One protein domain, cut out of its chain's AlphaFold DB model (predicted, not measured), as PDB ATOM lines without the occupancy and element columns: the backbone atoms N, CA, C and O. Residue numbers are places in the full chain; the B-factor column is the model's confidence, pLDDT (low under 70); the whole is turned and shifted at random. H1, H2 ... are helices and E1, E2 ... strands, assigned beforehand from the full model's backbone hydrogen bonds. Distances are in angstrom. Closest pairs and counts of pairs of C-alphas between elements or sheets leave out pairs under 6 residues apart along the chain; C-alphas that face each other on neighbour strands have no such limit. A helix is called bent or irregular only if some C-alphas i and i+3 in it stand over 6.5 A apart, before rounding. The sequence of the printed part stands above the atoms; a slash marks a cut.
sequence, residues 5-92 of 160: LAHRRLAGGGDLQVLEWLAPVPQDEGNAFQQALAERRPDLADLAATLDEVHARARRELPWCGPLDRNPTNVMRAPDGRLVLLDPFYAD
ATOM      1  N   LEU A   5     118.241 171.855 117.299       95.75
ATOM      2  CA  LEU A   5     118.913 171.541 116.034       95.75
ATOM      3  C   LEU A   5     120.039 170.520 116.210       95.75
ATOM      4  O   LEU A   5     120.272 169.694 115.332       95.75
ATOM      5  N   ALA A   6     120.748 170.578 117.337       96.62
ATOM      6  CA  ALA A   6     121.782 169.612 117.677       96.62
ATOM      7  C   ALA A   6     121.950 169.496 119.192       96.62
ATOM      8  O   ALA A   6     121.775 170.465 119.929       96.62
ATOM      9  N   HIS A   7     122.361 168.313 119.637       96.75
ATOM     10  CA  HIS A   7     122.699 168.033 121.026       96.75
ATOM     11  C   HIS A   7     123.951 167.168 121.093       96.75
ATOM     12  O   HIS A   7     124.113 166.224 120.317       96.75
ATOM     13  N   ARG A   8     124.856 167.504 122.013       96.88
ATOM     14  CA  ARG A   8     126.067 166.734 122.270       96.88
ATOM     15  C   ARG A   8     126.401 166.735 123.755       96.88
ATOM     16  O   ARG A   8     126.615 167.799 124.332       96.88
ATOM     17  N   ARG A   9     126.565 165.541 124.331       95.25
ATOM     18  CA  ARG A   9     127.171 165.382 125.659       95.25
ATOM     19  C   ARG A   9     128.661 165.711 125.600       95.25
ATOM     20  O   ARG A   9     129.372 165.283 124.684       95.25
ATOM     21  N   LEU A  10     129.123 166.468 126.580       93.56
ATOM     22  CA  LEU A  10     130.511 166.863 126.764       93.56
ATOM     23  C   LEU A  10     131.148 166.038 127.888       93.56
ATOM     24  O   LEU A  10     130.471 165.440 128.724       93.56
ATOM     25  N   ALA A  11     132.479 166.007 127.911       92.81
ATOM     26  CA  ALA A  11     133.200 165.461 129.054       92.81
ATOM     27  C   ALA A  11     132.906 166.294 130.314       92.81
ATOM     28  O   ALA A  11     132.718 167.507 130.221       92.81
ATOM     29  N   GLY A  12     132.902 165.658 131.488       91.25
ATOM     30  CA  GLY A  12     132.608 166.343 132.749       91.25
ATOM     31  C   GLY A  12     131.129 166.650 132.961       91.25
ATOM     32  O   GLY A  12     130.831 167.590 133.684       91.25
ATOM     33  N   GLY A  13     130.228 165.905 132.309       89.62
ATOM     34  CA  GLY A  13     128.784 165.965 132.561       89.62
ATOM     35  C   GLY A  13     128.039 167.127 131.903       89.62
ATOM     36  O   GLY A  13     126.831 167.222 132.074       89.62
ATOM     37  N   GLY A  14     128.724 167.988 131.147       90.50
ATOM     38  CA  GLY A  14     128.090 169.106 130.445       90.50
ATOM     39  C   GLY A  14     127.331 168.691 129.181       90.50
ATOM     40  O   GLY A  14     127.601 167.649 128.583       90.50
ATOM     41  N   ASP A  15     126.445 169.570 128.719       92.81
ATOM     42  CA  ASP A  15     125.681 169.413 127.484       92.81
ATOM     43  C   ASP A  15     125.820 170.655 126.598       92.81
ATOM     44  O   ASP A  15     125.718 171.788 127.064       92.81
ATOM     45  N   LEU A  16     126.033 170.435 125.300       94.25
ATOM     46  CA  LEU A  16     125.931 171.467 124.273       94.25
ATOM     47  C   LEU A  16     124.626 171.269 123.510       94.25
ATOM     48  O   LEU A  16     124.430 170.233 122.871       94.25
ATOM     49  N   GLN A  17     123.762 172.279 123.546       95.06
ATOM     50  CA  GLN A  17     122.525 172.327 122.774       95.06
ATOM     51  C   GLN A  17     122.594 173.491 121.786       95.06
ATOM     52  O   GLN A  17     122.936 174.611 122.156       95.06
ATOM     53  N   VAL A  18     122.280 173.214 120.523       95.88
ATOM     54  CA  VAL A  18     122.114 174.232 119.480       95.88
ATOM     55  C   VAL A  18     120.627 174.345 119.206       95.88
ATOM     56  O   VAL A  18     120.004 173.368 118.791       95.88
ATOM     57  N   LEU A  19     120.063 175.519 119.461       95.44
ATOM     58  CA  LEU A  19     118.639 175.797 119.306       95.44
ATOM     59  C   LEU A  19     118.377 176.645 118.054       95.44
ATOM     60  O   LEU A  19     119.309 177.148 117.423       95.44
ATOM     61  N   GLU A  20     117.101 176.815 117.709       95.06
ATOM     62  CA  GLU A  20     116.666 177.886 116.809       95.06
ATOM     63  C   GLU A  20     117.184 179.263 117.256       95.06
ATOM     64  O   GLU A  20     117.524 179.484 118.419       95.06
ATOM     65  N   TRP A  21     117.238 180.205 116.313       96.06
ATOM     66  CA  TRP A  21     117.631 181.572 116.625       96.06
ATOM     67  C   TRP A  21     116.552 182.259 117.462       96.06
ATOM     68  O   TRP A  21     115.407 182.366 117.026       96.06
ATOM     69  N   LEU A  22     116.930 182.771 118.631       96.94
ATOM     70  CA  LEU A  22     116.035 183.456 119.556       96.94
ATOM     71  C   LEU A  22     116.592 184.844 119.884       96.94
ATOM     72  O   LEU A  22     117.797 185.017 120.074       96.94
ATOM     73  N   ALA A  23     115.714 185.839 119.961       97.88
ATOM     74  CA  ALA A  23     116.057 187.201 120.352       97.88
ATOM     75  C   ALA A  23     115.635 187.473 121.808       97.88
ATOM     76  O   ALA A  23     114.561 187.022 122.213       97.88
ATOM     77  N   PRO A  24     116.429 188.214 122.603       97.75
ATOM     78  CA  PRO A  24     115.995 188.673 123.919       97.75
ATOM     79  C   PRO A  24     114.712 189.503 123.826       97.75
ATOM     80  O   PRO A  24     114.513 190.241 122.858       97.75
ATOM     81  N   VAL A  25     113.864 189.413 124.850       98.38
ATOM     82  CA  VAL A  25     112.699 190.295 125.014       98.38
ATOM     83  C   VAL A  25     112.971 191.360 126.078       98.38
ATOM     84  O   VAL A  25     113.856 191.170 126.919       98.38
ATOM     85  N   PRO A  26     112.234 192.486 126.071       98.19
ATOM     86  CA  PRO A  26     112.221 193.418 127.192       98.19
ATOM     87  C   PRO A  26     111.924 192.710 128.525       98.19
ATOM     88  O   PRO A  26     111.131 191.771 128.592       98.19
ATOM     89  N   GLN A  27     112.577 193.145 129.603       97.00
ATOM     90  CA  GLN A  27     112.500 192.461 130.899       97.00
ATOM     91  C   GLN A  27     111.075 192.429 131.477       97.00
ATOM     92  O   GLN A  27     110.683 191.445 132.101       97.00
ATOM     93  N   ASP A  28     110.301 193.491 131.282       98.12
ATOM     94  CA  ASP A  28     108.891 193.584 131.665       98.12
ATOM     95  C   ASP A  28     108.027 192.538 130.952       98.12
ATOM     96  O   ASP A  28     107.177 191.913 131.584       98.12
ATOM     97  N   GLU A  29     108.300 192.269 129.676       98.38
ATOM     98  CA  GLU A  29     107.639 191.198 128.935       98.38
ATOM     99  C   GLU A  29     108.019 189.807 129.466       98.38
ATOM    100  O   GLU A  29     107.144 188.965 129.682       98.38
ATOM    101  N   GLY A  30     109.305 189.573 129.745       98.00
ATOM    102  CA  GLY A  30     109.761 188.328 130.373       98.00
ATOM    103  C   GLY A  30     109.109 188.098 131.742       98.00
ATOM    104  O   GLY A  30     108.643 186.996 132.037       98.00
ATOM    105  N   ASN A  31     108.991 189.152 132.555       98.19
ATOM    106  CA  ASN A  31     108.293 189.106 133.841       98.19
ATOM    107  C   ASN A  31     106.803 188.783 133.671       98.19
ATOM    108  O   ASN A  31     106.279 187.929 134.387       98.19
ATOM    109  N   ALA A  32     106.127 189.428 132.717       98.12
ATOM    110  CA  ALA A  32     104.715 189.181 132.441       98.12
ATOM    111  C   ALA A  32     104.466 187.729 132.004       98.12
ATOM    112  O   ALA A  32     103.497 187.111 132.445       98.12
ATOM    113  N   PHE A  33     105.362 187.157 131.196       98.00
ATOM    114  CA  PHE A  33     105.303 185.745 130.819       98.00
ATOM    115  C   PHE A  33     105.464 184.819 132.031       98.00
ATOM    116  O   PHE A  33     104.666 183.901 132.215       98.00
ATOM    117  N   GLN A  34     106.461 185.068 132.886       97.38
ATOM    118  CA  GLN A  34     106.692 184.264 134.092       97.38
ATOM    119  C   GLN A  34     105.504 184.335 135.059       97.38
ATOM    120  O   GLN A  34     105.105 183.322 135.638       97.38
ATOM    121  N   GLN A  35     104.890 185.513 135.198       97.62
ATOM    122  CA  GLN A  35     103.673 185.684 135.982       97.62
ATOM    123  C   GLN A  35     102.501 184.902 135.378       97.62
ATOM    124  O   GLN A  35     101.858 184.130 136.086       97.62
ATOM    125  N   ALA A  36     102.265 185.025 134.069       97.75
ATOM    126  CA  ALA A  36     101.222 184.283 133.363       97.75
ATOM    127  C   ALA A  36     101.384 182.759 133.505       97.75
ATOM    128  O   ALA A  36     100.399 182.036 133.669       97.75
ATOM    129  N   LEU A  37     102.629 182.275 133.465       97.19
ATOM    130  CA  LEU A  37     102.965 180.870 133.665       97.19
ATOM    131  C   LEU A  37     102.672 180.424 135.104       97.19
ATOM    132  O   LEU A  37     102.053 179.380 135.308       97.19
ATOM    133  N   ALA A  38     103.064 181.226 136.097       95.69
ATOM    134  CA  ALA A  38     102.797 180.952 137.509       95.69
ATOM    135  C   ALA A  38     101.292 180.949 137.835       95.69
ATOM    136  O   ALA A  38     100.830 180.127 138.626       95.69
ATOM    137  N   GLU A  39     100.526 181.828 137.192       97.19
ATOM    138  CA  GLU A  39      99.064 181.903 137.282       97.19
ATOM    139  C   GLU A  39      98.354 180.798 136.486       97.19
ATOM    140  O   GLU A  39      97.130 180.685 136.555       97.19
ATOM    141  N   ARG A  40      99.102 179.966 135.746       96.62
ATOM    142  CA  ARG A  40      98.577 178.910 134.867       96.62
ATOM    143  C   ARG A  40      97.521 179.440 133.905       96.62
ATOM    144  O   ARG A  40      96.455 178.841 133.740       96.62
ATOM    145  N   ARG A  41      97.806 180.579 133.271       97.69
ATOM    146  CA  ARG A  41      96.899 181.126 132.264       97.69
ATOM    147  C   ARG A  41      96.581 180.074 131.189       97.69
ATOM    148  O   ARG A  41      97.471 179.294 130.847       97.69
ATOM    149  N   PRO A  42      95.353 180.046 130.632       97.44
ATOM    150  CA  PRO A  42      94.929 178.986 129.713       97.44
ATOM    151  C   PRO A  42      95.863 178.773 128.515       97.44
ATOM    152  O   PRO A  42      96.091 177.639 128.113       97.44
ATOM    153  N   ASP A  43      96.454 179.847 127.988       94.75
ATOM    154  CA  ASP A  43      97.416 179.815 126.882       94.75
ATOM    155  C   ASP A  43      98.783 179.202 127.249       94.75
ATOM    156  O   ASP A  43      99.555 178.848 126.360       94.75
ATOM    157  N   LEU A  44      99.072 179.031 128.542       96.69
ATOM    158  CA  LEU A  44     100.303 178.443 129.082       96.69
ATOM    159  C   LEU A  44     100.055 177.181 129.925       96.69
ATOM    160  O   LEU A  44     101.003 176.639 130.497       96.69
ATOM    161  N   ALA A  45      98.815 176.695 130.012       95.75
ATOM    162  CA  ALA A  45      98.446 175.577 130.880       95.75
ATOM    163  C   ALA A  45      99.231 174.292 130.555       95.75
ATOM    164  O   ALA A  45      99.767 173.655 131.463       95.75
ATOM    165  N   ASP A  46      99.374 173.962 129.269       96.00
ATOM    166  CA  ASP A  46     100.117 172.776 128.820       96.00
ATOM    167  C   ASP A  46     101.615 172.881 129.133       96.00
ATOM    168  O   ASP A  46     102.254 171.903 129.535       96.00
ATOM    169  N   LEU A  47     102.183 174.086 129.001       95.56
ATOM    170  CA  LEU A  47     103.568 174.348 129.378       95.56
ATOM    171  C   LEU A  47     103.757 174.168 130.887       95.56
ATOM    172  O   LEU A  47     104.674 173.464 131.300       95.56
ATOM    173  N   ALA A  48     102.880 174.757 131.703       97.12
ATOM    174  CA  ALA A  48     102.933 174.616 133.154       97.12
ATOM    175  C   ALA A  48     102.847 173.141 133.582       97.12
ATOM    176  O   ALA A  48     103.656 172.692 134.390       97.12
ATOM    177  N   ALA A  49     101.927 172.370 132.990       97.19
ATOM    178  CA  ALA A  49     101.788 170.942 133.267       97.19
ATOM    179  C   ALA A  49     103.052 170.145 132.895       97.19
ATOM    180  O   ALA A  49     103.511 169.313 133.676       97.19
ATOM    181  N   THR A  50     103.652 170.441 131.738       96.81
ATOM    182  CA  THR A  50     104.897 169.795 131.297       96.81
ATOM    183  C   THR A  50     106.057 170.105 132.246       96.81
ATOM    184  O   THR A  50     106.824 169.214 132.609       96.81
ATOM    185  N   LEU A  51     106.188 171.365 132.677       97.12
ATOM    186  CA  LEU A  51     107.221 171.772 133.632       97.12
ATOM    187  C   LEU A  51     107.042 171.072 134.979       97.12
ATOM    188  O   LEU A  51     108.025 170.576 135.525       97.12
ATOM    189  N   ASP A  52     105.810 170.985 135.484       97.19
ATOM    190  CA  ASP A  52     105.501 170.286 136.734       97.19
ATOM    191  C   ASP A  52     105.884 168.802 136.658       97.19
ATOM    192  O   ASP A  52     106.501 168.274 137.584       97.19
ATOM    193  N   GLU A  53     105.548 168.123 135.558       98.06
ATOM    194  CA  GLU A  53     105.860 166.705 135.366       98.06
ATOM    195  C   GLU A  53     107.374 166.459 135.352       98.06
ATOM    196  O   GLU A  53     107.887 165.615 136.100       98.06
ATOM    197  N   VAL A  54     108.101 167.226 134.532       97.62
ATOM    198  CA  VAL A  54     109.557 167.112 134.408       97.62
ATOM    199  C   VAL A  54     110.235 167.477 135.728       97.62
ATOM    200  O   VAL A  54     111.118 166.744 136.177       97.62
ATOM    201  N   HIS A  55     109.795 168.543 136.404       97.75
ATOM    202  CA  HIS A  55     110.352 168.950 137.697       97.75
ATOM    203  C   HIS A  55     110.100 167.907 138.778       97.75
ATOM    204  O   HIS A  55     111.011 167.551 139.526       97.75
ATOM    205  N   ALA A  56     108.883 167.366 138.852       97.94
ATOM    206  CA  ALA A  56     108.541 166.330 139.814       97.94
ATOM    207  C   ALA A  56     109.398 165.076 139.608       97.94
ATOM    208  O   ALA A  56     109.799 164.443 140.585       97.94
ATOM    209  N   ARG A  57     109.694 164.718 138.354       98.12
ATOM    210  CA  ARG A  57     110.623 163.633 138.030       98.12
ATOM    211  C   ARG A  57     112.055 163.971 138.439       98.12
ATOM    212  O   ARG A  57     112.663 163.190 139.165       98.12
ATOM    213  N   ALA A  58     112.555 165.142 138.051       96.62
ATOM    214  CA  ALA A  58     113.897 165.602 138.393       96.62
ATOM    215  C   ALA A  58     114.128 165.607 139.912       96.62
ATOM    216  O   ALA A  58     115.136 165.094 140.376       96.62
ATOM    217  N   ARG A  59     113.155 166.060 140.709       96.62
ATOM    218  CA  ARG A  59     113.231 166.039 142.180       96.62
ATOM    219  C   ARG A  59     113.296 164.641 142.797       96.62
ATOM    220  O   ARG A  59     113.748 164.513 143.931       96.62
ATOM    221  N   ARG A  60     112.806 163.608 142.105       96.38
ATOM    222  CA  ARG A  60     112.915 162.210 142.561       96.38
ATOM    223  C   ARG A  60     114.244 161.576 142.169       96.38
ATOM    224  O   ARG A  60     114.724 160.707 142.886       96.38
ATOM    225  N   GLU A  61     114.790 161.968 141.022       94.44
ATOM    226  CA  GLU A  61     115.947 161.311 140.404       94.44
ATOM    227  C   GLU A  61     117.275 162.030 140.686       94.44
ATOM    228  O   GLU A  61     118.317 161.383 140.742       94.44
ATOM    229  N   LEU A  62     117.256 163.352 140.881       93.56
ATOM    230  CA  LEU A  62     118.449 164.188 141.002       93.56
ATOM    231  C   LEU A  62     118.602 164.720 142.442       93.56
ATOM    232  O   LEU A  62     117.731 165.460 142.907       93.56
ATOM    233  N   PRO A  63     119.712 164.413 143.145       92.12
ATOM    234  CA  PRO A  63     119.883 164.759 144.562       92.12
ATOM    235  C   PRO A  63     119.903 166.262 144.861       92.12
ATOM    236  O   PRO A  63     119.551 166.658 145.966       92.12
ATOM    237  N   TRP A  64     120.303 167.078 143.882       95.25
ATOM    238  CA  TRP A  64     120.387 168.538 143.987       95.25
ATOM    239  C   TRP A  64     119.503 169.217 142.940       95.25
ATOM    240  O   TRP A  64     119.921 170.170 142.295       95.25
ATOM    241  N   CYS A  65     118.293 168.705 142.707       96.44
ATOM    242  CA  CYS A  65     117.325 169.401 141.862       96.44
ATOM    243  C   CYS A  65     116.884 170.709 142.539       96.44
ATOM    244  O   CYS A  65     116.198 170.669 143.563       96.44
ATOM    245  N   GLY A  66     117.229 171.855 141.949       95.00
ATOM    246  CA  GLY A  66     116.749 173.162 142.391       95.00
ATOM    247  C   GLY A  66     115.254 173.363 142.103       95.00
ATOM    248  O   GLY A  66     114.601 172.498 141.504       95.00
ATOM    249  N   PRO A  67     114.663 174.490 142.541       94.75
ATOM    250  CA  PRO A  67     113.327 174.893 142.110       94.75
ATOM    251  C   PRO A  67     113.320 175.272 140.616       94.75
ATOM    252  O   PRO A  67     114.352 175.259 139.952       94.75
ATOM    253  N   LEU A  68     112.145 175.605 140.076       94.81
ATOM    254  CA  LEU A  68     112.059 176.159 138.723       94.81
ATOM    255  C   LEU A  68     112.672 177.563 138.681       94.81
ATOM    256  O   LEU A  68     112.352 178.395 139.537       94.81
ATOM    257  N   ASP A  69     113.506 177.831 137.677       94.12
ATOM    258  CA  ASP A  69     114.049 179.165 137.438       94.12
ATOM    259  C   ASP A  69     112.951 180.096 136.905       94.12
ATOM    260  O   ASP A  69     112.216 179.780 135.966       94.12
ATOM    261  N   ARG A  70     112.843 181.265 137.533       94.75
ATOM    262  CA  ARG A  70     111.892 182.326 137.180       94.75
ATOM    263  C   ARG A  70     112.587 183.538 136.578       94.75
ATOM    264  O   ARG A  70     111.970 184.597 136.469       94.75
ATOM    265  N   ASN A  71     113.859 183.408 136.213       94.44
ATOM    266  CA  ASN A  71     114.614 184.479 135.597       94.44
ATOM    267  C   ASN A  71     113.929 184.931 134.289       94.44
ATOM    268  O   ASN A  71     113.772 184.132 133.358       94.44
ATOM    269  N   PRO A  72     113.505 186.203 134.178       96.06
ATOM    270  CA  PRO A  72     112.850 186.704 132.973       96.06
ATOM    271  C   PRO A  72     113.767 186.691 131.746       96.06
ATOM    272  O   PRO A  72     113.259 186.663 130.630       96.06
ATOM    273  N   THR A  73     115.098 186.662 131.914       96.06
ATOM    274  CA  THR A  73     116.033 186.583 130.774       96.06
ATOM    275  C   THR A  73     115.982 185.243 130.048       96.06
ATOM    276  O   THR A  73     116.475 185.140 128.930       96.06
ATOM    277  N   ASN A  74     115.382 184.226 130.667       96.06
ATOM    278  CA  ASN A  74     115.177 182.922 130.050       96.06
ATOM    279  C   ASN A  74     113.960 182.909 129.111       96.06
ATOM    280  O   ASN A  74     113.709 181.914 128.436       96.06
ATOM    281  N   VAL A  75     113.189 183.997 129.058       97.75
ATOM    282  CA  VAL A  75     112.124 184.179 128.076       97.75
ATOM    283  C   VAL A  75     112.720 184.876 126.859       97.75
ATOM    284  O   VAL A  75     113.307 185.951 126.965       97.75
ATOM    285  N   MET A  76     112.582 184.266 125.689       97.81
ATOM    286  CA  MET A  76     113.088 184.803 124.428       97.81
ATOM    287  C   MET A  76     112.021 184.739 123.336       97.81
ATOM    288  O   MET A  76     110.997 184.074 123.489       97.81
ATOM    289  N   ARG A  77     112.253 185.427 122.218       98.00
ATOM    290  CA  ARG A  77     111.336 185.491 121.079       98.00
ATOM    291  C   ARG A  77     111.905 184.781 119.858       98.00
ATOM    292  O   ARG A  77     113.018 185.079 119.428       98.00
ATOM    293  N   ALA A  78     111.115 183.884 119.282       97.00
ATOM    294  CA  ALA A  78     111.408 183.254 118.000       97.00
ATOM    295  C   ALA A  78     111.066 184.187 116.816       97.00
ATOM    296  O   ALA A  78     110.298 185.139 116.983       97.00
ATOM    297  N   PRO A  79     111.593 183.945 115.599       95.81
ATOM    298  CA  PRO A  79     111.350 184.813 114.441       95.81
ATOM    299  C   PRO A  79     109.873 184.908 114.024       95.81
ATOM    300  O   PRO A  79     109.475 185.888 113.403       95.81
ATOM    301  N   ASP A  80     109.062 183.910 114.388       95.00
ATOM    302  CA  ASP A  80     107.605 183.873 114.194       95.00
ATOM    303  C   ASP A  80     106.824 184.714 115.230       95.00
ATOM    304  O   ASP A  80     105.598 184.792 115.177       95.00
ATOM    305  N   GLY A  81     107.523 185.351 116.176       95.62
ATOM    306  CA  GLY A  81     106.954 186.186 117.231       95.62
ATOM    307  C   GLY A  81     106.597 185.441 118.520       95.62
ATOM    308  O   GLY A  81     106.304 186.098 119.521       95.62
ATOM    309  N   ARG A  82     106.659 184.105 118.544       95.06
ATOM    310  CA  ARG A  82     106.324 183.284 119.715       95.06
ATOM    311  C   ARG A  82     107.320 183.488 120.856       95.06
ATOM    312  O   ARG A  82     108.531 183.529 120.633       95.06
ATOM    313  N   LEU A  83     106.809 183.549 122.087       97.06
ATOM    314  CA  LEU A  83     107.637 183.517 123.294       97.06
ATOM    315  C   LEU A  83     108.058 182.083 123.629       97.06
ATOM    316  O   LEU A  83     107.279 181.132 123.526       97.06
ATOM    317  N   VAL A  84     109.315 181.932 124.025       96.56
ATOM    318  CA  VAL A  84     109.969 180.659 124.300       96.56
ATOM    319  C   VAL A  84     110.655 180.749 125.653       96.56
ATOM    320  O   VAL A  84     111.509 181.606 125.854       96.56
ATOM    321  N   LEU A  85     110.281 179.855 126.568       96.19
ATOM    322  CA  LEU A  85     110.979 179.662 127.834       96.19
ATOM    323  C   LEU A  85     112.178 178.735 127.624       96.19
ATOM    324  O   LEU A  85     112.032 177.646 127.060       96.19
ATOM    325  N   LEU A  86     113.335 179.174 128.100       95.19
ATOM    326  CA  LEU A  86     114.592 178.443 128.132       95.19
ATOM    327  C   LEU A  86     114.977 178.112 129.573       95.19
ATOM    328  O   LEU A  86     114.457 178.704 130.510       95.19
ATOM    329  N   ASP A  87     115.860 177.131 129.725       92.69
ATOM    330  CA  ASP A  87     116.563 176.807 130.974       92.69
ATOM    331  C   ASP A  87     115.745 176.939 132.287       92.69
ATOM    332  O   ASP A  87     116.156 177.635 133.213       92.69
ATOM    333  N   PRO A  88     114.546 176.326 132.402       95.19
ATOM    334  CA  PRO A  88     113.722 176.486 133.600       95.19
ATOM    335  C   PRO A  88     114.166 175.577 134.756       95.19
ATOM    336  O   PRO A  88     113.581 175.641 135.835       95.19
ATOM    337  N   PHE A  89     115.155 174.703 134.545       95.06
ATOM    338  CA  PHE A  89     115.617 173.721 135.524       95.06
ATOM    339  C   PHE A  89     117.090 173.943 135.822       95.06
ATOM    340  O   PHE A  89     117.906 173.968 134.909       95.06
ATOM    341  N   TYR A  90     117.443 174.004 137.100       92.69
ATOM    342  CA  TYR A  90     118.829 174.163 137.512       92.69
ATOM    343  C   TYR A  90     119.143 173.293 138.730       92.69
ATOM    344  O   TYR A  90     118.249 172.844 139.453       92.69
ATOM    345  N   ALA A  91     120.429 173.024 138.945       92.44
ATOM    346  CA  ALA A  91     120.885 172.351 140.152       92.44
ATOM    347  C   ALA A  91     120.915 173.333 141.332       92.44
ATOM    348  O   ALA A  91     121.327 174.480 141.165       92.44
ATOM    349  N   ASP A  92     120.561 172.878 142.534       93.31
ATOM    350  CA  ASP A  92     120.809 173.609 143.777       93.31
ATOM    351  C   ASP A  92     122.322 173.677 144.036       93.31
ATOM    352  O   ASP A  92     122.909 172.864 144.747       93.31
TER     353      ASP A  92
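Overview. This is residues 5 to 92 of the 160 residues of an uncharacterized protein of Cellulomonas sp. KH9 (UniProt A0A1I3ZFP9). The model has the shape of a C: the hairpin E1 and E2 makes one side, the long helix H2 with the strand pair E3 and E6 makes the opposite side, and H1 with the hairpin E4 and E5 joins the two at one end. H1 makes a corner with H2, the E3 and E6 pair packs on the later part of H2, and the E1 and E2 hairpin sticks to no other named strand, leaving the C open on the side away from H1. The printed part has 88 residues, with two named helices and six named strands in the order E1, E2, H1, H2, E3, E4, E5, E6, and its class is mixed, helices and strands. The strands make three separate antiparallel sheets of two: E1 and E2, E3 and E6, E4 and E5. The whole is only just compact, close to loose, with a radius of gyration of the C-alphas of 14.2 A and spans of 35 by 27 by 20 A.

Arrangement. E1, residues 5 to 9, and E2, residues 15 to 19, form a hairpin of antiparallel strands at 176 degrees; N 8 and O 16 are within hydrogen-bond range at 2.9 A, as are N 18 and O 6 at 2.9 A. Residues 23 to 24 form a short antiparallel pairing with residues 76 to 77 of E4, residues 75 to 77. H1, residues 27 to 38, comes closest to E4 at the C-alphas of Gly 30 and Val 75, 5.3 A apart. E4 and E5, residues 83 to 85, form a second hairpin, antiparallel at 144 degrees, with N 84 and O 76 at 2.8 A. H1 and E5 are near each other, with 9 pairs of C-alphas within 10 A. H1 with its residues 36 to 38 alone touches residues 44 to 48 of H2, which spans residues 42 to 61; the closest C-alphas, of Leu 37 and Leu 44, are 5.8 A apart. H2 is irregular, with C-alphas 43 and 46 7.8 A apart, and its rough line stands about perpendicular to that of H1, at 75 degrees. The closest C-alphas of H2 and E3, residues 65 to 68, are those of Arg 59 and Cys 65, 5.3 A apart. E3 and E6, residues 89 to 91, are antiparallel neighbours at 143 degrees, with N 66 and O 90 at 2.9 A. The closest C-alphas of H2 and E6 are those of His 55 and Phe 89, 7.4 A apart. E1 and E2 are apart from H2 and from E3, E4, E5 and E6. In H1 every O i to N i+4 pair is within hydrogen-bond range; in H2, 14 of 16 are.

Along the chain. E1 begins at C-alpha 5, at (118.913, 171.541, 116.034), and is 14.1 A long; E2, residues 15 to 19, is 12.5 A long. H1, residues 27 to 38, measures 16.4 A. H2, residues 42 to 61, measures 29.5 A and starts at C-alpha 42, at (94.929, 178.986, 129.713). The shorter strands are E3, residues 65 to 68, E4, residues 75 to 77, E5, residues 83 to 85, and E6, residues 89 to 91, which ends at C-alpha 91, at (120.885, 172.351, 140.152).

Size, cuts and confidence. The two C-alphas farthest apart in the domain are those of Ala 11 and Pro 42, 40.6 A. The printed part has no cut. No link is long; those from E2 to H1 and from E3 to E4 are short, and the others are tight. The mean pLDDT of the printed part is 95.9, and no printed residue is under 70.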